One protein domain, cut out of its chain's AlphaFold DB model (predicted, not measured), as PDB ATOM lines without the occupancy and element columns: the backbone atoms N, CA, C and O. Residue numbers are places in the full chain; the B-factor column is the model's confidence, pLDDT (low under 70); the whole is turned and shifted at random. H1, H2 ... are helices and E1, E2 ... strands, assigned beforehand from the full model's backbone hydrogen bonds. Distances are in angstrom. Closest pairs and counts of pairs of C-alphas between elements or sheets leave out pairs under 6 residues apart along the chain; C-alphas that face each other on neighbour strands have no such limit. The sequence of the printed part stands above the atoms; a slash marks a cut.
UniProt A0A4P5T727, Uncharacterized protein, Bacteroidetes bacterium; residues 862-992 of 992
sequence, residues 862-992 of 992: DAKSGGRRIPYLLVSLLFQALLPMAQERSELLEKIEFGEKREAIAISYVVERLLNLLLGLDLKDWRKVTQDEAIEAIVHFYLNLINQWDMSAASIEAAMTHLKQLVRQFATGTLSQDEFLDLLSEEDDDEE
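What this domain is: This is residues 862 to 992 of the 992 residues of an uncharacterized protein of Bacteroidetes bacterium (UniProt A0A4P5T727). Three helices, H3, H5 and H6, form an up-and-down bundle, each running against the one before it in the chain, and a fourth, H1, packs alongside H5. A small strand hairpin, E1 and E2, and the short H2 cap one end, H4 crosses the other end, and H7 folds back beside H5; the tail, residues 986 to 992, leads away from the end of H7. The printed part has 131 residues, mostly helix in its named elements: H1, H2, E1, E2, H3, H4, H5, H6 and H7 in chain order, with E1 and E2 an antiparallel sheet. It is compact, with a radius of gyration of the C-alphas of 14.7 A and spans of 44 by 38 by 28 A.

Where its parts are: Strands E1, residues 895 to 898, and E2, residues 902 to 905, are followed directly by H3, residues 906 to 919, 19.7 A long. H5, residues 932 to 948, is 24.5 A long, and H6, residues 953 to 971, is 25.9 A. H1, residues 872 to 888, spans 25.1 A, from C-alpha 872 at (-5.497, -6.303, -47.136). The shorter helices are H2, residues 890 to 893, H4, residues 923 to 929, and H7, residues 977 to 985, which ends with C-alpha 985 at (-10.602, -7.377, -25.166).

How they stand to each other: E1 and E2 form a hairpin, antiparallel at 143 degrees, with N 898 and O 902 at 2.8 A and N 896 and O 904 at 3.0 A, within hydrogen-bond range. The closest C-alphas of E1 and H3 are those of Ile 896 and Ala 906, 6.0 A apart. H2 touches H3 at residues 906 to 907 alone, with the C-alphas of Leu 892 and Ala 906 4.9 A apart. H3 touches H6 at a shallow tilt of 24 degrees, the same way, closest at the C-alphas of Leu 917 and Lys 964, 6.6 A. H5 and H6 are a helical hairpin and touch, closest at the C-alphas of Leu 945 and Ala 959, 6.3 A. H3 and H5 are near each other. H1 touches H5 at a shallow tilt of 19 degrees, the same way, closest at the C-alphas of Leu 874 and Ile 935, 7.0 A. H4 touches H6 at residues 967 to 971 alone, about perpendicular at 78 degrees, closest at the C-alphas of Asp 925 and Ala 971, 4.9 A. H7 touches H5 at a shallow tilt of 22 degrees, the same way, closest at the C-alphas of Phe 941 and Leu 984, 5.8 A. H1 and H6 are apart. Every O i to N i+4 pair is within hydrogen-bond range in H3, H4, H5, H6 and H7, 10 of 13 are in H1, and H2 is too short for such a pair.

The domain as a whole: The two C-alphas farthest apart, those of Gly 867 and Glu 992, are 45.1 A from each other. The printed part has no cut, and the links between named elements are tight. The mean pLDDT of the printed part is 79.1, and it is under 70 at residues 866 to 867, 897 to 904 and 986 to 992.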
ATOM      1  N   ASP A 862       1.953 -16.451 -48.474       77.19
ATOM      2  CA  ASP A 862       2.056 -17.195 -49.730       77.19
ATOM      3  C   ASP A 862       1.995 -18.711 -49.546       77.19
ATOM      4  O   ASP A 862       1.361 -19.419 -50.337       77.19
ATOM      5  N   ALA A 863       2.633 -19.233 -48.497       77.75
ATOM      6  CA  ALA A 863       2.642 -20.661 -48.208       77.75
ATOM      7  C   ALA A 863       1.237 -21.206 -47.901       77.75
ATOM      8  O   ALA A 863       0.965 -22.380 -48.183       77.75
ATOM      9  N   LYS A 864       0.346 -20.386 -47.321       78.12
ATOM     10  CA  LYS A 864      -0.967 -20.834 -46.820       78.12
ATOM     11  C   LYS A 864      -2.173 -20.337 -47.593       78.12
ATOM     12  O   LYS A 864      -3.216 -20.978 -47.491       78.12
ATOM     13  N   SER A 865      -2.055 -19.277 -48.393       70.69
ATOM     14  CA  SER A 865      -3.187 -18.700 -49.136       70.69
ATOM     15  C   SER A 865      -3.954 -19.734 -49.972       70.69
ATOM     16  O   SER A 865      -5.175 -19.642 -50.117       70.69
ATOM     17  N   GLY A 866      -3.273 -20.754 -50.515       64.50
ATOM     18  CA  GLY A 866      -3.908 -21.893 -51.190       64.50
ATOM     19  C   GLY A 866      -4.785 -21.504 -52.391       64.50
ATOM     20  O   GLY A 866      -5.637 -22.287 -52.808       64.50
ATOM     21  N   GLY A 867      -4.603 -20.294 -52.935       62.53
ATOM     22  CA  GLY A 867      -5.428 -19.711 -53.994       62.53
ATOM     23  C   GLY A 867      -6.530 -18.747 -53.524       62.53
ATOM     24  O   GLY A 867      -7.114 -18.066 -54.368       62.53
ATOM     25  N   ARG A 868      -6.827 -18.660 -52.219       70.56
ATOM     26  CA  ARG A 868      -7.789 -17.696 -51.653       70.56
ATOM     27  C   ARG A 868      -7.140 -16.310 -51.522       70.56
ATOM     28  O   ARG A 868      -5.995 -16.209 -51.096       70.56
ATOM     29  N   ARG A 869      -7.887 -15.249 -51.856       72.50
ATOM     30  CA  ARG A 869      -7.452 -13.854 -51.664       72.50
ATOM     31  C   ARG A 869      -7.471 -13.524 -50.172       72.50
ATOM     32  O   ARG A 869      -8.524 -13.640 -49.544       72.50
ATOM     33  N   ILE A 870      -6.326 -13.123 -49.633       79.19
ATOM     34  CA  ILE A 870      -6.203 -12.654 -48.251       79.19
ATOM     35  C   ILE A 870      -6.607 -11.166 -48.203       79.19
ATOM     36  O   ILE A 870      -6.204 -10.420 -49.100       79.19
ATOM     37  N   PRO A 871      -7.464 -10.736 -47.251       82.56
ATOM     38  CA  PRO A 871      -7.839  -9.332 -47.097       82.56
ATOM     39  C   PRO A 871      -6.623  -8.460 -46.792       82.56
ATOM     40  O   PRO A 871      -5.775  -8.862 -46.000       82.56
ATOM     41  N   TYR A 872      -6.573  -7.266 -47.383       85.88
ATOM     42  CA  TYR A 872      -5.497  -6.303 -47.136       85.88
ATOM     43  C   TYR A 872      -5.386  -5.928 -45.656       85.88
ATOM     44  O   TYR A 872      -4.294  -5.996 -45.113       85.88
ATOM     45  N   LEU A 873      -6.523  -5.682 -44.996       87.06
ATOM     46  CA  LEU A 873      -6.577  -5.364 -43.567       87.06
ATOM     47  C   LEU A 873      -5.844  -6.397 -42.693       87.06
ATOM     48  O   LEU A 873      -5.174  -6.039 -41.738       87.06
ATOM     49  N   LEU A 874      -5.914  -7.691 -43.031       86.38
ATOM     50  CA  LEU A 874      -5.166  -8.707 -42.285       86.38
ATOM     51  C   LEU A 874      -3.652  -8.541 -42.466       86.38
ATOM     52  O   LEU A 874      -2.895  -8.776 -41.535       86.38
ATOM     53  N   VAL A 875      -3.212  -8.183 -43.672       86.06
ATOM     54  CA  VAL A 875      -1.793  -7.973 -43.973       86.06
ATOM     55  C   VAL A 875      -1.285  -6.713 -43.272       86.06
ATOM     56  O   VAL A 875      -0.243  -6.792 -42.628       86.06
ATOM     57  N   SER A 876      -2.025  -5.601 -43.330       89.56
ATOM     58  CA  SER A 876      -1.635  -4.351 -42.665       89.56
ATOM     59  C   SER A 876      -1.575  -4.505 -41.143       89.56
ATOM     60  O   SER A 876      -0.562  -4.145 -40.552       89.56
ATOM     61  N   LEU A 877      -2.566  -5.155 -40.519       89.81
ATOM     62  CA  LEU A 877      -2.551  -5.449 -39.078       89.81
ATOM     63  C   LEU A 877      -1.358  -6.324 -38.668       89.81
ATOM     64  O   LEU A 877      -0.732  -6.089 -37.637       89.81
ATOM     65  N   LEU A 878      -1.024  -7.340 -39.472       89.31
ATOM     66  CA  LEU A 878       0.146  -8.178 -39.209       89.31
ATOM     67  C   LEU A 878       1.444  -7.374 -39.300       89.31
ATOM     68  O   LEU A 878       2.335  -7.607 -38.492       89.31
ATOM     69  N   PHE A 879       1.559  -6.448 -40.254       87.81
ATOM     70  CA  PHE A 879       2.744  -5.599 -40.392       87.81
ATOM     71  C   PHE A 879       2.862  -4.650 -39.194       87.81
ATOM     72  O   PHE A 879       3.891  -4.664 -38.524       87.81
ATOM     73  N   GLN A 880       1.793  -3.913 -38.877       89.44
ATOM     74  CA  GLN A 880       1.743  -2.957 -37.764       89.44
ATOM     75  C   GLN A 880       2.068  -3.596 -36.411       89.44
ATOM     76  O   GLN A 880       2.754  -2.987 -35.603       89.44
ATOM     77  N   ALA A 881       1.598  -4.821 -36.159       88.62
ATOM     78  CA  ALA A 881       1.792  -5.468 -34.865       88.62
ATOM     79  C   ALA A 881       3.113  -6.250 -34.758       88.62
ATOM     80  O   ALA A 881       3.717  -6.292 -33.688       88.62
ATOM     81  N   LEU A 882       3.577  -6.888 -35.840       89.12
ATOM     82  CA  LEU A 882       4.791  -7.713 -35.794       89.12
ATOM     83  C   LEU A 882       6.081  -6.904 -35.962       89.12
ATOM     84  O   LEU A 882       7.109  -7.345 -35.452       89.12
ATOM     85  N   LEU A 883       6.040  -5.746 -36.633       88.88
ATOM     86  CA  LEU A 883       7.196  -4.848 -36.754       88.88
ATOM     87  C   LEU A 883       7.710  -4.324 -35.405       88.88
ATOM     88  O   LEU A 883       8.903  -4.436 -35.182       88.88
ATOM     89  N   PRO A 884       6.906  -3.810 -34.463       88.31
ATOM     90  CA  PRO A 884       7.429  -3.437 -33.146       88.31
ATOM     91  C   PRO A 884       7.749  -4.672 -32.286       88.31
ATOM     92  O   PRO A 884       8.778  -4.737 -31.615       88.31
ATOM     93  N   MET A 885       6.907  -5.712 -32.345       86.38
ATOM     94  CA  MET A 885       7.052  -6.898 -31.491       86.38
ATOM     95  C   MET A 885       8.342  -7.686 -31.755       86.38
ATOM     96  O   MET A 885       8.967  -8.184 -30.820       86.38
ATOM     97  N   ALA A 886       8.751  -7.828 -33.018       84.62
ATOM     98  CA  ALA A 886       9.957  -8.579 -33.363       84.62
ATOM     99  C   ALA A 886      11.257  -7.876 -32.937       84.62
ATOM    100  O   ALA A 886      12.275  -8.548 -32.766       84.62
ATOM    101  N   GLN A 887      11.219  -6.566 -32.686       83.25
ATOM    102  CA  GLN A 887      12.349  -5.823 -32.143       83.25
ATOM    103  C   GLN A 887      12.441  -6.021 -30.631       83.25
ATOM    104  O   GLN A 887      13.518  -6.316 -30.113       83.25
ATOM    105  N   GLU A 888      11.313  -5.922 -29.918       84.44
ATOM    106  CA  GLU A 888      11.256  -6.216 -28.480       84.44
ATOM    107  C   GLU A 888      11.659  -7.668 -28.186       84.44
ATOM    108  O   GLU A 888      12.263  -7.968 -27.152       84.44
ATOM    109  N   ARG A 889      11.351  -8.579 -29.118       83.00
ATOM    110  CA  ARG A 889      11.627 -10.010 -29.008       83.00
ATOM    111  C   ARG A 889      12.386 -10.537 -30.220       83.00
ATOM    112  O   ARG A 889      11.803 -11.182 -31.088       83.00
ATOM    113  N   SER A 890      13.711 -10.390 -30.212       77.75
ATOM    114  CA  SER A 890      14.593 -10.898 -31.280       77.75
ATOM    115  C   SER A 890      14.422 -12.397 -31.586       77.75
ATOM    116  O   SER A 890      14.666 -12.837 -32.707       77.75
ATOM    117  N   GLU A 891      13.942 -13.182 -30.612       81.06
ATOM    118  CA  GLU A 891      13.544 -14.595 -30.743       81.06
ATOM    119  C   GLU A 891      12.550 -14.836 -31.898       81.06
ATOM    120  O   GLU A 891      12.506 -15.928 -32.468       81.06
ATOM    121  N   LEU A 892      11.753 -13.825 -32.269       82.19
ATOM    122  CA  LEU A 892      10.790 -13.891 -33.370       82.19
ATOM    123  C   LEU A 892      11.458 -14.031 -34.749       82.19
ATOM    124  O   LEU A 892      10.889 -14.645 -35.661       82.19
ATOM    125  N   LEU A 893      12.677 -13.513 -34.891       82.19
ATOM    126  CA  LEU A 893      13.483 -13.612 -36.110       82.19
ATOM    127  C   LEU A 893      14.364 -14.868 -36.140       82.19
ATOM    128  O   LEU A 893      14.929 -15.215 -37.180       82.19
ATOM    129  N   GLU A 894      14.454 -15.603 -35.031       83.00
ATOM    130  CA  GLU A 894      15.231 -16.832 -34.966       83.00
ATOM    131  C   GLU A 894      14.506 -18.017 -35.620       83.00
ATOM    132  O   GLU A 894      13.276 -18.094 -35.736       83.00
ATOM    133  N   LYS A 895      15.303 -18.995 -36.060       79.38
ATOM    134  CA  LYS A 895      14.775 -20.282 -36.509       79.38
ATOM    135  C   LYS A 895      14.429 -21.128 -35.302       79.38
ATOM    136  O   LYS A 895      15.303 -21.449 -34.500       79.38
ATOM    137  N   ILE A 896      13.191 -21.590 -35.258       75.06
ATOM    138  CA  ILE A 896      12.734 -22.531 -34.242       75.06
ATOM    139  C   ILE A 896      12.396 -23.887 -34.871       75.06
ATOM    140  O   ILE A 896      11.943 -23.989 -36.018       75.06
ATOM    141  N   GLU A 897      12.705 -24.958 -34.136       69.88
ATOM    142  CA  GLU A 897      12.461 -26.335 -34.566       69.88
ATOM    143  C   GLU A 897      11.009 -26.747 -34.288       69.88
ATOM    144  O   GLU A 897      10.520 -26.683 -33.159       69.88
ATOM    145  N   PHE A 898      10.330 -27.249 -35.321       66.38
ATOM    146  CA  PHE A 898       8.954 -27.732 -35.246       66.38
ATOM    147  C   PHE A 898       8.847 -29.200 -35.677       66.38
ATOM    148  O   PHE A 898       8.936 -29.540 -36.861       66.38
ATOM    149  N   GLY A 899       8.582 -30.087 -34.713       59.88
ATOM    150  CA  GLY A 899       8.393 -31.524 -34.954       59.88
ATOM    151  C   GLY A 899       9.648 -32.236 -35.480       59.88
ATOM    152  O   GLY A 899      10.769 -31.756 -35.337       59.88
ATOM    153  N   GLU A 900       9.485 -33.410 -36.099       44.81
ATOM    154  CA  GLU A 900      10.615 -34.179 -36.639       44.81
ATOM    155  C   GLU A 900      11.140 -33.551 -37.956       44.81
ATOM    156  O   GLU A 900      10.805 -34.008 -39.050       44.81
ATOM    157  N   LYS A 901      12.004 -32.525 -37.841       50.97
ATOM    158  CA  LYS A 901      12.849 -31.905 -38.899       50.97
ATOM    159  C   LYS A 901      12.261 -30.776 -39.768       50.97
ATOM    160  O   LYS A 901      12.580 -30.711 -40.960       50.97
ATOM    161  N   ARG A 902      11.450 -29.857 -39.235       58.16
ATOM    162  CA  ARG A 902      11.140 -28.595 -39.943       58.16
ATOM    163  C   ARG A 902      11.604 -27.393 -39.130       58.16
ATOM    164  O   ARG A 902      11.098 -27.169 -38.042       58.16
ATOM    165  N   GLU A 903      12.542 -26.631 -39.679       69.50
ATOM    166  CA  GLU A 903      12.922 -25.306 -39.179       69.50
ATOM    167  C   GLU A 903      12.123 -24.248 -39.946       69.50
ATOM    168  O   GLU A 903      12.026 -24.321 -41.176       69.50
ATOM    169  N   ALA A 904      11.566 -23.272 -39.234       69.69
ATOM    170  CA  ALA A 904      10.995 -22.065 -39.825       69.69
ATOM    171  C   ALA A 904      11.315 -20.858 -38.935       69.69
ATOM    172  O   ALA A 904      11.537 -21.021 -37.735       69.69
ATOM    173  N   ILE A 905      11.347 -19.665 -39.531       83.19
ATOM    174  CA  ILE A 905      11.425 -18.405 -38.780       83.19
ATOM    175  C   ILE A 905      10.159 -18.298 -37.923       83.19
ATOM    176  O   ILE A 905       9.062 -18.629 -38.397       83.19
ATOM    177  N   ALA A 906      10.303 -17.892 -36.663       83.50
ATOM    178  CA  ALA A 906       9.202 -17.929 -35.707       83.50
ATOM    179  C   ALA A 906       8.008 -17.060 -36.144       83.50
ATOM    180  O   ALA A 906       6.872 -17.539 -36.089       83.50
ATOM    181  N   ILE A 907       8.258 -15.861 -36.689       87.50
ATOM    182  CA  ILE A 907       7.226 -15.004 -37.310       87.50
ATOM    183  C   ILE A 907       6.449 -15.758 -38.387       87.50
ATOM    184  O   ILE A 907       5.218 -15.800 -38.350       87.50
ATOM    185  N   SER A 908       7.146 -16.410 -39.326       86.75
ATOM    186  CA  SER A 908       6.468 -17.159 -40.384       86.75
ATOM    187  C   SER A 908       5.561 -18.232 -39.793       86.75
ATOM    188  O   SER A 908       4.427 -18.389 -40.229       86.75
ATOM    189  N   TYR A 909       6.009 -18.946 -38.760       85.25
ATOM    190  CA  TYR A 909       5.185 -19.961 -38.111       85.25
ATOM    191  C   TYR A 909       3.960 -19.375 -37.397       85.25
ATOM    192  O   TYR A 909       2.855 -19.899 -37.557       85.25
ATOM    193  N   VAL A 910       4.134 -18.284 -36.646       87.44
ATOM    194  CA  VAL A 910       3.053 -17.551 -35.970       87.44
ATOM    195  C   VAL A 910       1.961 -17.164 -36.968       87.44
ATOM    196  O   VAL A 910       0.788 -17.500 -36.763       87.44
ATOM    197  N   VAL A 911       2.359 -16.543 -38.080       89.38
ATOM    198  CA  VAL A 911       1.459 -16.105 -39.153       89.38
ATOM    199  C   VAL A 911       0.817 -17.304 -39.852       89.38
ATOM    200  O   VAL A 911      -0.398 -17.339 -40.042       89.38
ATOM    201  N   GLU A 912       1.590 -18.345 -40.179       87.62
ATOM    202  CA  GLU A 912       1.073 -19.569 -40.799       87.62
ATOM    203  C   GLU A 912      -0.041 -20.213 -39.960       87.62
ATOM    204  O   GLU A 912      -0.999 -20.765 -40.512       87.62
ATOM    205  N   ARG A 913       0.072 -20.187 -38.627       87.19
ATOM    206  CA  ARG A 913      -0.920 -20.785 -37.723       87.19
ATOM    207  C   ARG A 913      -2.210 -19.987 -37.677       87.19
ATOM    208  O   ARG A 913      -3.274 -20.595 -37.820       87.19
ATOM    209  N   LEU A 914      -2.114 -18.664 -37.588       88.44
ATOM    210  CA  LEU A 914      -3.276 -17.786 -37.685       88.44
ATOM    211  C   LEU A 914      -3.992 -17.968 -39.028       88.44
ATOM    212  O   LEU A 914      -5.201 -18.195 -39.073       88.44
ATOM    213  N   LEU A 915      -3.239 -17.979 -40.129       86.94
ATOM    214  CA  LEU A 915      -3.799 -18.185 -41.461       86.94
ATOM    215  C   LEU A 915      -4.454 -19.558 -41.609       86.94
ATOM    216  O   LEU A 915      -5.524 -19.651 -42.201       86.94
ATOM    217  N   ASN A 916      -3.872 -20.624 -41.055       86.56
ATOM    218  CA  ASN A 916      -4.497 -21.950 -41.065       86.56
ATOM    219  C   ASN A 916      -5.821 -21.981 -40.292       86.56
ATOM    220  O   ASN A 916      -6.749 -22.677 -40.711       86.56
ATOM    221  N   LEU A 917      -5.909 -21.264 -39.167       87.00
ATOM    222  CA  LEU A 917      -7.152 -21.151 -38.408       87.00
ATOM    223  C   LEU A 917      -8.222 -20.469 -39.250       87.00
ATOM    224  O   LEU A 917      -9.293 -21.041 -39.453       87.00
ATOM    225  N   LEU A 918      -7.910 -19.275 -39.751       85.19
ATOM    226  CA  LEU A 918      -8.862 -18.475 -40.498       85.19
ATOM    227  C   LEU A 918      -9.243 -19.218 -41.796       85.19
ATOM    228  O   LEU A 918     -10.414 -19.507 -42.028       85.19
ATOM    229  N   LEU A 919      -8.274 -19.627 -42.625       81.31
ATOM    230  CA  LEU A 919      -8.531 -20.245 -43.937       81.31
ATOM    231  C   LEU A 919      -9.155 -21.644 -43.827       81.31
ATOM    232  O   LEU A 919      -9.751 -22.126 -44.794       81.31
ATOM    233  N   GLY A 920      -9.045 -22.284 -42.662       81.12
ATOM    234  CA  GLY A 920      -9.711 -23.544 -42.338       81.12
ATOM    235  C   GLY A 920     -11.224 -23.422 -42.124       81.12
ATOM    236  O   GLY A 920     -11.892 -24.454 -42.034       81.12
ATOM    237  N   LEU A 921     -11.769 -22.202 -42.051       83.06
ATOM    238  CA  LEU A 921     -13.205 -21.946 -41.957       83.06
ATOM    239  C   LEU A 921     -13.911 -22.112 -43.315       83.06
ATOM    240  O   LEU A 921     -13.337 -21.886 -44.394       83.06
ATOM    241  N   ASP A 922     -15.195 -22.469 -43.252       81.88
ATOM    242  CA  ASP A 922     -16.087 -22.453 -44.410       81.88
ATOM    243  C   ASP A 922     -16.289 -21.016 -44.919       81.88
ATOM    244  O   ASP A 922     -16.202 -20.048 -44.171       81.88
ATOM    245  N   LEU A 923     -16.610 -20.849 -46.207       77.81
ATOM    246  CA  LEU A 923     -16.714 -19.535 -46.870       77.81
ATOM    247  C   LEU A 923     -17.664 -18.538 -46.181       77.81
ATOM    248  O   LEU A 923     -17.420 -17.333 -46.223       77.81
ATOM    249  N   LYS A 924     -18.764 -19.026 -45.595       80.69
ATOM    250  CA  LYS A 924     -19.742 -18.190 -44.880       80.69
ATOM    251  C   LYS A 924     -19.158 -17.656 -43.571       80.69
ATOM    252  O   LYS A 924     -19.325 -16.480 -43.265       80.69
ATOM    253  N   ASP A 925     -18.464 -18.524 -42.854       83.38
ATOM    254  CA  ASP A 925     -17.887 -18.262 -41.542       83.38
ATOM    255  C   ASP A 925     -16.644 -17.385 -41.673       83.38
ATOM    256  O   ASP A 925     -16.507 -16.400 -40.957       83.38
ATOM    257  N   TRP A 926     -15.815 -17.662 -42.681       80.56
ATOM    258  CA  TRP A 926     -14.710 -16.806 -43.099       80.56
ATOM    259  C   TRP A 926     -15.169 -15.357 -43.286       80.56
ATOM    260  O   TRP A 926     -14.624 -14.470 -42.651       80.56
ATOM    261  N   ARG A 927     -16.225 -15.107 -44.074       78.25
ATOM    262  CA  ARG A 927     -16.722 -13.737 -44.314       78.25
ATOM    263  C   ARG A 927     -17.202 -13.019 -43.056       78.25
ATOM    264  O   ARG A 927     -17.130 -11.799 -43.016       78.25
ATOM    265  N   LYS A 928     -17.740 -13.757 -42.082       81.12
ATOM    266  CA  LYS A 928     -18.194 -13.197 -40.802       81.12
ATOM    267  C   LYS A 928     -17.000 -12.830 -39.914       81.12
ATOM    268  O   LYS A 928     -17.017 -11.797 -39.269       81.12
ATOM    269  N   VAL A 929     -15.973 -13.676 -39.910       81.00
ATOM    270  CA  VAL A 929     -14.757 -13.508 -39.104       81.00
ATOM    271  C   VAL A 929     -13.801 -12.474 -39.710       81.00
ATOM    272  O   VAL A 929     -13.048 -11.845 -38.982       81.00
ATOM    273  N   THR A 930     -13.848 -12.254 -41.026       74.12
ATOM    274  CA  THR A 930     -13.053 -11.228 -41.720       74.12
ATOM    275  C   THR A 930     -13.768  -9.879 -41.857       74.12
ATOM    276  O   THR A 930     -13.508  -9.166 -42.824       74.12
ATOM    277  N   GLN A 931     -14.729  -9.562 -40.986       80.62
ATOM    278  CA  GLN A 931     -15.231  -8.188 -40.842       80.62
ATOM    279  C   GLN A 931     -14.223  -7.374 -40.024       80.62
ATOM    280  O   GLN A 931     -13.584  -7.955 -39.147       80.62
ATOM    281  N   ASP A 932     -14.095  -6.076 -40.309       79.88
ATOM    282  CA  ASP A 932     -12.988  -5.232 -39.831       79.88
ATOM    283  C   ASP A 932     -12.766  -5.330 -38.308       79.88
ATOM    284  O   ASP A 932     -11.694  -5.737 -37.874       79.88
ATOM    285  N   GLU A 933     -13.815  -5.137 -37.503       83.00
ATOM    286  CA  GLU A 933     -13.737  -5.217 -36.033       83.00
ATOM    287  C   GLU A 933     -13.338  -6.614 -35.517       83.00
ATOM    288  O   GLU A 933     -12.571  -6.759 -34.567       83.00
ATOM    289  N   ALA A 934     -13.849  -7.678 -36.148       84.31
ATOM    290  CA  ALA A 934     -13.610  -9.046 -35.695       84.31
ATOM    291  C   ALA A 934     -12.191  -9.519 -36.034       84.31
ATOM    292  O   ALA A 934     -11.563 -10.208 -35.230       84.31
ATOM    293  N   ILE A 935     -11.688  -9.179 -37.225       86.31
ATOM    294  CA  ILE A 935     -10.342  -9.582 -37.639       86.31
ATOM    295  C   ILE A 935      -9.273  -8.811 -36.870       86.31
ATOM    296  O   ILE A 935      -8.268  -9.407 -36.490       86.31
ATOM    297  N   GLU A 936      -9.526  -7.535 -36.579       87.00
ATOM    298  CA  GLU A 936      -8.667  -6.703 -35.745       87.00
ATOM    299  C   GLU A 936      -8.536  -7.274 -34.332       87.00
ATOM    300  O   GLU A 936      -7.416  -7.538 -33.891       87.00
ATOM    301  N   ALA A 937      -9.658  -7.576 -33.670       86.44
ATOM    302  CA  ALA A 937      -9.652  -8.173 -32.335       86.44
ATOM    303  C   ALA A 937      -8.930  -9.531 -32.304       86.44
ATOM    304  O   ALA A 937      -8.153  -9.813 -31.396       86.44
ATOM    305  N   ILE A 938      -9.137 -10.373 -33.325       88.50
ATOM    306  CA  ILE A 938      -8.469 -11.678 -33.432       88.50
ATOM    307  C   ILE A 938      -6.952 -11.531 -33.549       88.50
ATOM    308  O   ILE A 938      -6.221 -12.281 -32.900       88.50
ATOM    309  N   VAL A 939      -6.480 -10.622 -34.409       87.81
ATOM    310  CA  VAL A 939      -5.045 -10.413 -34.632       87.81
ATOM    311  C   VAL A 939      -4.399  -9.870 -33.361       87.81
ATOM    312  O   VAL A 939      -3.429 -10.464 -32.896       87.81
ATOM    313  N   HIS A 940      -4.968  -8.820 -32.764       86.75
ATOM    314  CA  HIS A 940      -4.441  -8.217 -31.540       86.75
ATOM    315  C   HIS A 940      -4.397  -9.214 -30.382       86.75
ATOM    316  O   HIS A 940      -3.342  -9.405 -29.783       86.75
ATOM    317  N   PHE A 941      -5.497  -9.924 -30.116       85.81
ATOM    318  CA  PHE A 941      -5.544 -10.922 -29.049       85.81
ATOM    319  C   PHE A 941      -4.508 -12.033 -29.253       85.81
ATOM    320  O   PHE A 941      -3.771 -12.395 -28.336       85.81
ATOM    321  N   TYR A 942      -4.410 -12.571 -30.473       87.00
ATOM    322  CA  TYR A 942      -3.458 -13.637 -30.772       87.00
ATOM    323  C   TYR A 942      -2.006 -13.190 -30.600       87.00
ATOM    324  O   TYR A 942      -1.197 -13.927 -30.036       87.00
ATOM    325  N   LEU A 943      -1.676 -11.998 -31.094       84.00
ATOM    326  CA  LEU A 943      -0.326 -11.462 -31.012       84.00
ATOM    327  C   LEU A 943       0.030 -11.062 -29.575       84.00
ATOM    328  O   LEU A 943       1.139 -11.363 -29.144       84.00
ATOM    329  N   ASN A 944      -0.909 -10.528 -28.792       84.06
ATOM    330  CA  ASN A 944      -0.712 -10.275 -27.362       84.06
ATOM    331  C   ASN A 944      -0.399 -11.565 -26.589       84.06
ATOM    332  O   ASN A 944       0.569 -11.602 -25.830       84.06
ATOM    333  N   LEU A 945      -1.142 -12.650 -26.841       79.44
ATOM    334  CA  LEU A 945      -0.858 -13.955 -26.230       79.44
ATOM    335  C   LEU A 945       0.534 -14.477 -26.596       79.44
ATOM    336  O   LEU A 945       1.241 -15.028 -25.754       79.44
ATOM    337  N   ILE A 946       0.947 -14.309 -27.854       80.19
ATOM    338  CA  ILE A 946       2.296 -14.697 -28.283       80.19
ATOM    339  C   ILE A 946       3.350 -13.836 -27.597       80.19
ATOM    340  O   ILE A 946       4.373 -14.371 -27.175       80.19
ATOM    341  N   ASN A 947       3.098 -12.534 -27.442       76.81
ATOM    342  CA  ASN A 947       4.036 -11.627 -26.795       76.81
ATOM    343  C   ASN A 947       4.300 -12.022 -25.333       76.81
ATOM    344  O   ASN A 947       5.436 -11.961 -24.872       76.81
ATOM    345  N   GLN A 948       3.278 -12.510 -24.628       77.38
ATOM    346  CA  GLN A 948       3.378 -12.920 -23.226       77.38
ATOM    347  C   GLN A 948       4.050 -14.289 -23.014       77.38
ATOM    348  O   GLN A 948       4.531 -14.572 -21.915       77.38
ATOM    349  N   TRP A 949       4.044 -15.177 -24.014       71.88
ATOM    350  CA  TRP A 949       4.454 -16.579 -23.850       71.88
ATOM    351  C   TRP A 949       5.839 -16.868 -24.455       71.88
ATOM    352  O   TRP A 949       6.386 -16.099 -25.245       71.88
ATOM    353  N   ASP A 950       6.457 -17.994 -24.089       75.06
ATOM    354  CA  ASP A 950       7.731 -18.421 -24.679       75.06
ATOM    355  C   ASP A 950       7.566 -18.778 -26.166       75.06
ATOM    356  O   ASP A 950       6.564 -19.373 -26.570       75.06
ATOM    357  N   MET A 951       8.574 -18.464 -26.991       74.50
ATOM    358  CA  MET A 951       8.582 -18.742 -28.438       74.50
ATOM    359  C   MET A 951       8.828 -20.229 -28.753       74.50
ATOM    360  O   MET A 951       9.665 -20.592 -29.580       74.50
ATOM    361  N   SER A 952       8.094 -21.123 -28.089       76.88
ATOM    362  CA  SER A 952       8.115 -22.559 -28.343       76.88
ATOM    363  C   SER A 952       6.890 -23.007 -29.142       76.88
ATOM    364  O   SER A 952       5.790 -22.457 -29.055       76.88
ATOM    365  N   ALA A 953       7.060 -24.078 -29.921       75.44
ATOM    366  CA  ALA A 953       5.979 -24.671 -30.707       75.44
ATOM    367  C   ALA A 953       4.747 -25.046 -29.860       75.44
ATOM    368  O   ALA A 953       3.623 -25.003 -30.359       75.44
ATOM    369  N   ALA A 954       4.966 -25.442 -28.601       78.50
ATOM    370  CA  ALA A 954       3.914 -25.852 -27.680       78.50
ATOM    371  C   ALA A 954       3.061 -24.660 -27.229       78.50
ATOM    372  O   ALA A 954       1.835 -24.757 -27.227       78.50
ATOM    373  N   SER A 955       3.704 -23.539 -26.916       78.25
ATOM    374  CA  SER A 955       3.038 -22.324 -26.445       78.25
ATOM    375  C   SER A 955       2.237 -21.658 -27.559       78.25
ATOM    376  O   SER A 955       1.064 -21.338 -27.369       78.25
ATOM    377  N   ILE A 956       2.781 -21.610 -28.779       79.69
ATOM    378  CA  ILE A 956       2.043 -21.115 -29.953       79.69
ATOM    379  C   ILE A 956       0.803 -21.984 -30.244       79.69
ATOM    380  O   ILE A 956      -0.267 -21.465 -30.560       79.69
ATOM    381  N   GLU A 957       0.896 -23.313 -30.111       81.12
ATOM    382  CA  GLU A 957      -0.261 -24.210 -30.285       81.12
ATOM    383  C   GLU A 957      -1.300 -24.077 -29.161       81.12
ATOM    384  O   GLU A 957      -2.502 -24.214 -29.408       81.12
ATOM    385  N   ALA A 958      -0.870 -23.792 -27.932       79.56
ATOM    386  CA  ALA A 958      -1.776 -23.538 -26.819       79.56
ATOM    387  C   ALA A 958      -2.549 -22.215 -27.014       79.56
ATOM    388  O   ALA A 958      -3.778 -22.226 -26.905       79.56
ATOM    389  N   ALA A 959      -1.883 -21.134 -27.442       78.31
ATOM    390  CA  ALA A 959      -2.523 -19.853 -27.759       78.31
ATOM    391  C   ALA A 959      -3.516 -20.016 -28.923       78.31
ATOM    392  O   ALA A 959      -4.670 -19.585 -28.867       78.31
ATOM    393  N   MET A 960      -3.107 -20.768 -29.951       83.94
ATOM    394  CA  MET A 960      -3.953 -21.101 -31.096       83.94
ATOM    395  C   MET A 960      -5.168 -21.956 -30.711       83.94
ATOM    396  O   MET A 960      -6.232 -21.823 -31.315       83.94
ATOM    397  N   THR A 961      -5.050 -22.840 -29.716       83.94
ATOM    398  CA  THR A 961      -6.169 -23.676 -29.251       83.94
ATOM    399  C   THR A 961      -7.258 -22.827 -28.603       83.94
ATOM    400  O   THR A 961      -8.438 -23.039 -28.904       83.94
ATOM    401  N   HIS A 962      -6.866 -21.851 -27.778       78.69
ATOM    402  CA  HIS A 962      -7.793 -20.921 -27.137       78.69
ATOM    403  C   HIS A 962      -8.532 -20.077 -28.186       78.69
ATOM    404  O   HIS A 962      -9.761 -20.140 -28.292       78.69
ATOM    405  N   LEU A 963      -7.781 -19.410 -29.066       86.69
ATOM    406  CA  LEU A 963      -8.342 -18.586 -30.136       86.69
ATOM    407  C   LEU A 963      -9.266 -19.385 -31.069       86.69
ATOM    408  O   LEU A 963     -10.352 -18.939 -31.443       86.69
ATOM    409  N   LYS A 964      -8.881 -20.616 -31.420       87.50
ATOM    410  CA  LYS A 964      -9.673 -21.494 -32.292       87.50
ATOM    411  C   LYS A 964     -11.044 -21.832 -31.719       87.50
ATOM    412  O   LYS A 964     -11.971 -22.069 -32.498       87.50
ATOM    413  N   GLN A 965     -11.184 -21.903 -30.398       85.12
ATOM    414  CA  GLN A 965     -12.475 -22.139 -29.759       85.12
ATOM    415  C   GLN A 965     -13.387 -20.914 -29.895       85.12
ATOM    416  O   GLN A 965     -14.520 -21.071 -30.359       85.12
ATOM    417  N   LEU A 966     -12.879 -19.722 -29.572       87.12
ATOM    418  CA  LEU A 966     -13.622 -18.460 -29.648       87.12
ATOM    419  C   LEU A 966     -14.054 -18.148 -31.087       87.12
ATOM    420  O   LEU A 966     -15.241 -17.964 -31.359       87.12
ATOM    421  N   VAL A 967     -13.122 -18.230 -32.044       87.50
ATOM    422  CA  VAL A 967     -13.399 -17.987 -33.470       87.50
ATOM    423  C   VAL A 967     -14.466 -18.944 -34.007       87.50
ATOM    424  O   VAL A 967     -15.339 -18.533 -34.769       87.50
ATOM    425  N   ARG A 968     -14.459 -20.221 -33.594       84.75
ATOM    426  CA  ARG A 968     -15.498 -21.187 -33.993       84.75
ATOM    427  C   ARG A 968     -16.862 -20.853 -33.408       84.75
ATOM    428  O   ARG A 968     -17.849 -20.959 -34.127       84.75
ATOM    429  N   GLN A 969     -16.927 -20.473 -32.133       85.50
ATOM    430  CA  GLN A 969     -18.184 -20.102 -31.480       85.50
ATOM    431  C   GLN A 969     -18.796 -18.846 -32.115       85.50
ATOM    432  O   GLN A 969     -20.003 -18.817 -32.369       85.50
ATOM    433  N   PHE A 970     -17.971 -17.856 -32.455       87.06
ATOM    434  CA  PHE A 970     -18.416 -16.672 -33.185       87.06
ATOM    435  C   PHE A 970     -18.853 -17.008 -34.616       87.06
ATOM    436  O   PHE A 970     -19.962 -16.647 -35.028       87.06
ATOM    437  N   ALA A 971     -18.050 -17.777 -35.355       84.56
ATOM    438  CA  ALA A 971     -18.373 -18.251 -36.701       84.56
ATOM    439  C   ALA A 971     -19.731 -18.976 -36.765       84.56
ATOM    440  O   ALA A 971     -20.575 -18.631 -37.593       84.56
ATOM    441  N   THR A 972     -19.998 -19.911 -35.842       81.88
ATOM    442  CA  THR A 972     -21.260 -20.673 -35.805       81.88
ATOM    443  C   THR A 972     -22.456 -19.872 -35.283       81.88
ATOM    444  O   THR A 972     -23.580 -20.372 -35.323       81.88
ATOM    445  N   GLY A 973     -22.243 -18.634 -34.821       79.44
ATOM    446  CA  GLY A 973     -23.287 -17.765 -34.267       79.44
ATOM    447  C   GLY A 973     -23.690 -18.112 -32.834       79.44
ATOM    448  O   GLY A 973     -24.780 -17.746 -32.412       79.44
ATOM    449  N   THR A 974     -22.832 -18.842 -32.119       84.00
ATOM    450  CA  THR A 974     -23.001 -19.169 -30.698       84.00
ATOM    451  C   THR A 974     -22.647 -17.976 -29.809       84.00
ATOM    452  O   THR A 974     -23.249 -17.832 -28.754       84.00
ATOM    453  N   LEU A 975     -21.708 -17.134 -30.254       85.38
ATOM    454  CA  LEU A 975     -21.395 -15.826 -29.673       85.38
ATOM    455  C   LEU A 975     -21.954 -14.713 -30.570       85.38
ATOM    456  O   LEU A 975     -21.878 -14.802 -31.807       85.38
ATOM    457  N   SER A 976     -22.513 -13.675 -29.946       85.94
ATOM    458  CA  SER A 976     -22.771 -12.395 -30.611       85.94
ATOM    459  C   SER A 976     -21.456 -11.656 -30.912       85.94
ATOM    460  O   SER A 976     -20.385 -12.103 -30.516       85.94
ATOM    461  N   GLN A 977     -21.521 -10.576 -31.696       83.94
ATOM    462  CA  GLN A 977     -20.338  -9.771 -32.027       83.94
ATOM    463  C   GLN A 977     -19.800  -9.058 -30.787       83.94
ATOM    464  O   GLN A 977     -18.622  -9.212 -30.499       83.94
ATOM    465  N   ASP A 978     -20.671  -8.410 -30.014       84.75
ATOM    466  CA  ASP A 978     -20.301  -7.732 -28.766       84.75
ATOM    467  C   ASP A 978     -19.653  -8.713 -27.770       84.75
ATOM    468  O   ASP A 978     -18.536  -8.484 -27.333       84.75
ATOM    469  N   GLU A 979     -20.267  -9.881 -27.523       85.69
ATOM    470  CA  GLU A 979     -19.687 -10.908 -26.632       85.69
ATOM    471  C   GLU A 979     -18.345 -11.459 -27.143       85.69
ATOM    472  O   GLU A 979     -17.505 -11.881 -26.356       85.69
ATOM    473  N   PHE A 980     -18.152 -11.522 -28.462       86.69
ATOM    474  CA  PHE A 980     -16.898 -11.986 -29.048       86.69
ATOM    475  C   PHE A 980     -15.787 -10.941 -28.920       86.69
ATOM    476  O   PHE A 980     -14.652 -11.315 -28.644       86.69
ATOM    477  N   LEU A 981     -16.113  -9.661 -29.113       86.50
ATOM    478  CA  LEU A 981     -15.172  -8.559 -28.938       86.50
ATOM    479  C   LEU A 981     -14.798  -8.394 -27.462       86.50
ATOM    480  O   LEU A 981     -13.610  -8.314 -27.169       86.50
ATOM    481  N   ASP A 982     -15.772  -8.460 -26.549       85.75
ATOM    482  CA  ASP A 982     -15.540  -8.388 -25.100       85.75
ATOM    483  C   ASP A 982     -14.536  -9.466 -24.653       85.75
ATOM    484  O   ASP A 982     -13.498  -9.145 -24.079       85.75
ATOM    485  N   LEU A 983     -14.765 -10.731 -25.034       85.00
ATOM    486  CA  LEU A 983     -13.889 -11.866 -24.692       85.00
ATOM    487  C   LEU A 983     -12.482 -11.801 -25.306       85.00
ATOM    488  O   LEU A 983     -11.594 -12.520 -24.858       85.00
ATOM    489  N   LEU A 984     -12.283 -11.014 -26.365       82.38
ATOM    490  CA  LEU A 984     -10.964 -10.781 -26.964       82.38
ATOM    491  C   LEU A 984     -10.299  -9.498 -26.441       82.38
ATOM    492  O   LEU A 984      -9.120  -9.282 -26.714       82.38
ATOM    493  N   SER A 985     -11.048  -8.659 -25.722       73.56
ATOM    494  CA  SER A 985     -10.602  -7.377 -25.166       73.56
ATOM    495  C   SER A 985     -10.252  -7.428 -23.678       73.56
ATOM    496  O   SER A 985      -9.600  -6.509 -23.190       73.56
ATOM    497  N   GLU A 986     -10.680  -8.470 -22.957       56.50
ATOM    498  CA  GLU A 986     -10.330  -8.667 -21.548       56.50
ATOM    499  C   GLU A 986      -8.810  -8.889 -21.425       56.50
ATOM    500  O   GLU A 986      -8.283  -9.953 -21.752       56.50
ATOM    501  N   GLU A 987      -8.098  -7.845 -20.982       47.06
ATOM    502  CA  GLU A 987      -6.798  -7.985 -20.327       47.06
ATOM    503  C   GLU A 987      -6.968  -8.978 -19.171       47.06
ATOM    504  O   GLU A 987      -7.931  -8.868 -18.413       47.06
ATOM    505  N   ASP A 988      -6.063  -9.951 -19.056       41.81
ATOM    506  CA  ASP A 988      -6.051 -10.934 -17.972       41.81
ATOM    507  C   ASP A 988      -6.134 -10.239 -16.597       41.81
ATOM    508  O   ASP A 988      -5.128  -9.804 -16.037       41.81
ATOM    509  N   ASP A 989      -7.334 -10.199 -16.022       37.34
ATOM    510  CA  ASP A 989      -7.598  -9.896 -14.612       37.34
ATOM    511  C   ASP A 989      -7.473 -11.180 -13.754       37.34
ATOM    512  O   ASP A 989      -8.102 -11.310 -12.704       37.34
ATOM    513  N   ASP A 990      -6.648 -12.144 -14.185       36.84
ATOM    514  CA  ASP A 990      -6.414 -13.417 -13.496       36.84
ATOM    515  C   ASP A 990      -5.012 -13.455 -12.842       36.84
ATOM    516  O   ASP A 990      -4.102 -14.186 -13.245       36.84
ATOM    517  N   GLU A 991      -4.854 -12.695 -11.751       35.31
ATOM    518  CA  GLU A 991      -4.143 -13.211 -10.572       35.31
ATOM    519  C   GLU A 991      -5.091 -14.170  -9.819       35.31
ATOM    520  O   GLU A 991      -5.861 -13.727  -8.966       35.31
ATOM    521  N   GLU A 992      -5.003 -15.484 -10.072       28.86
ATOM    522  CA  GLU A 992      -5.284 -16.525  -9.055       28.86
ATOM    523  C   GLU A 992      -4.513 -17.841  -9.266       28.86
ATOM    524  O   GLU A 992      -4.676 -18.509 -10.315       28.86
TER     525      GLU A 992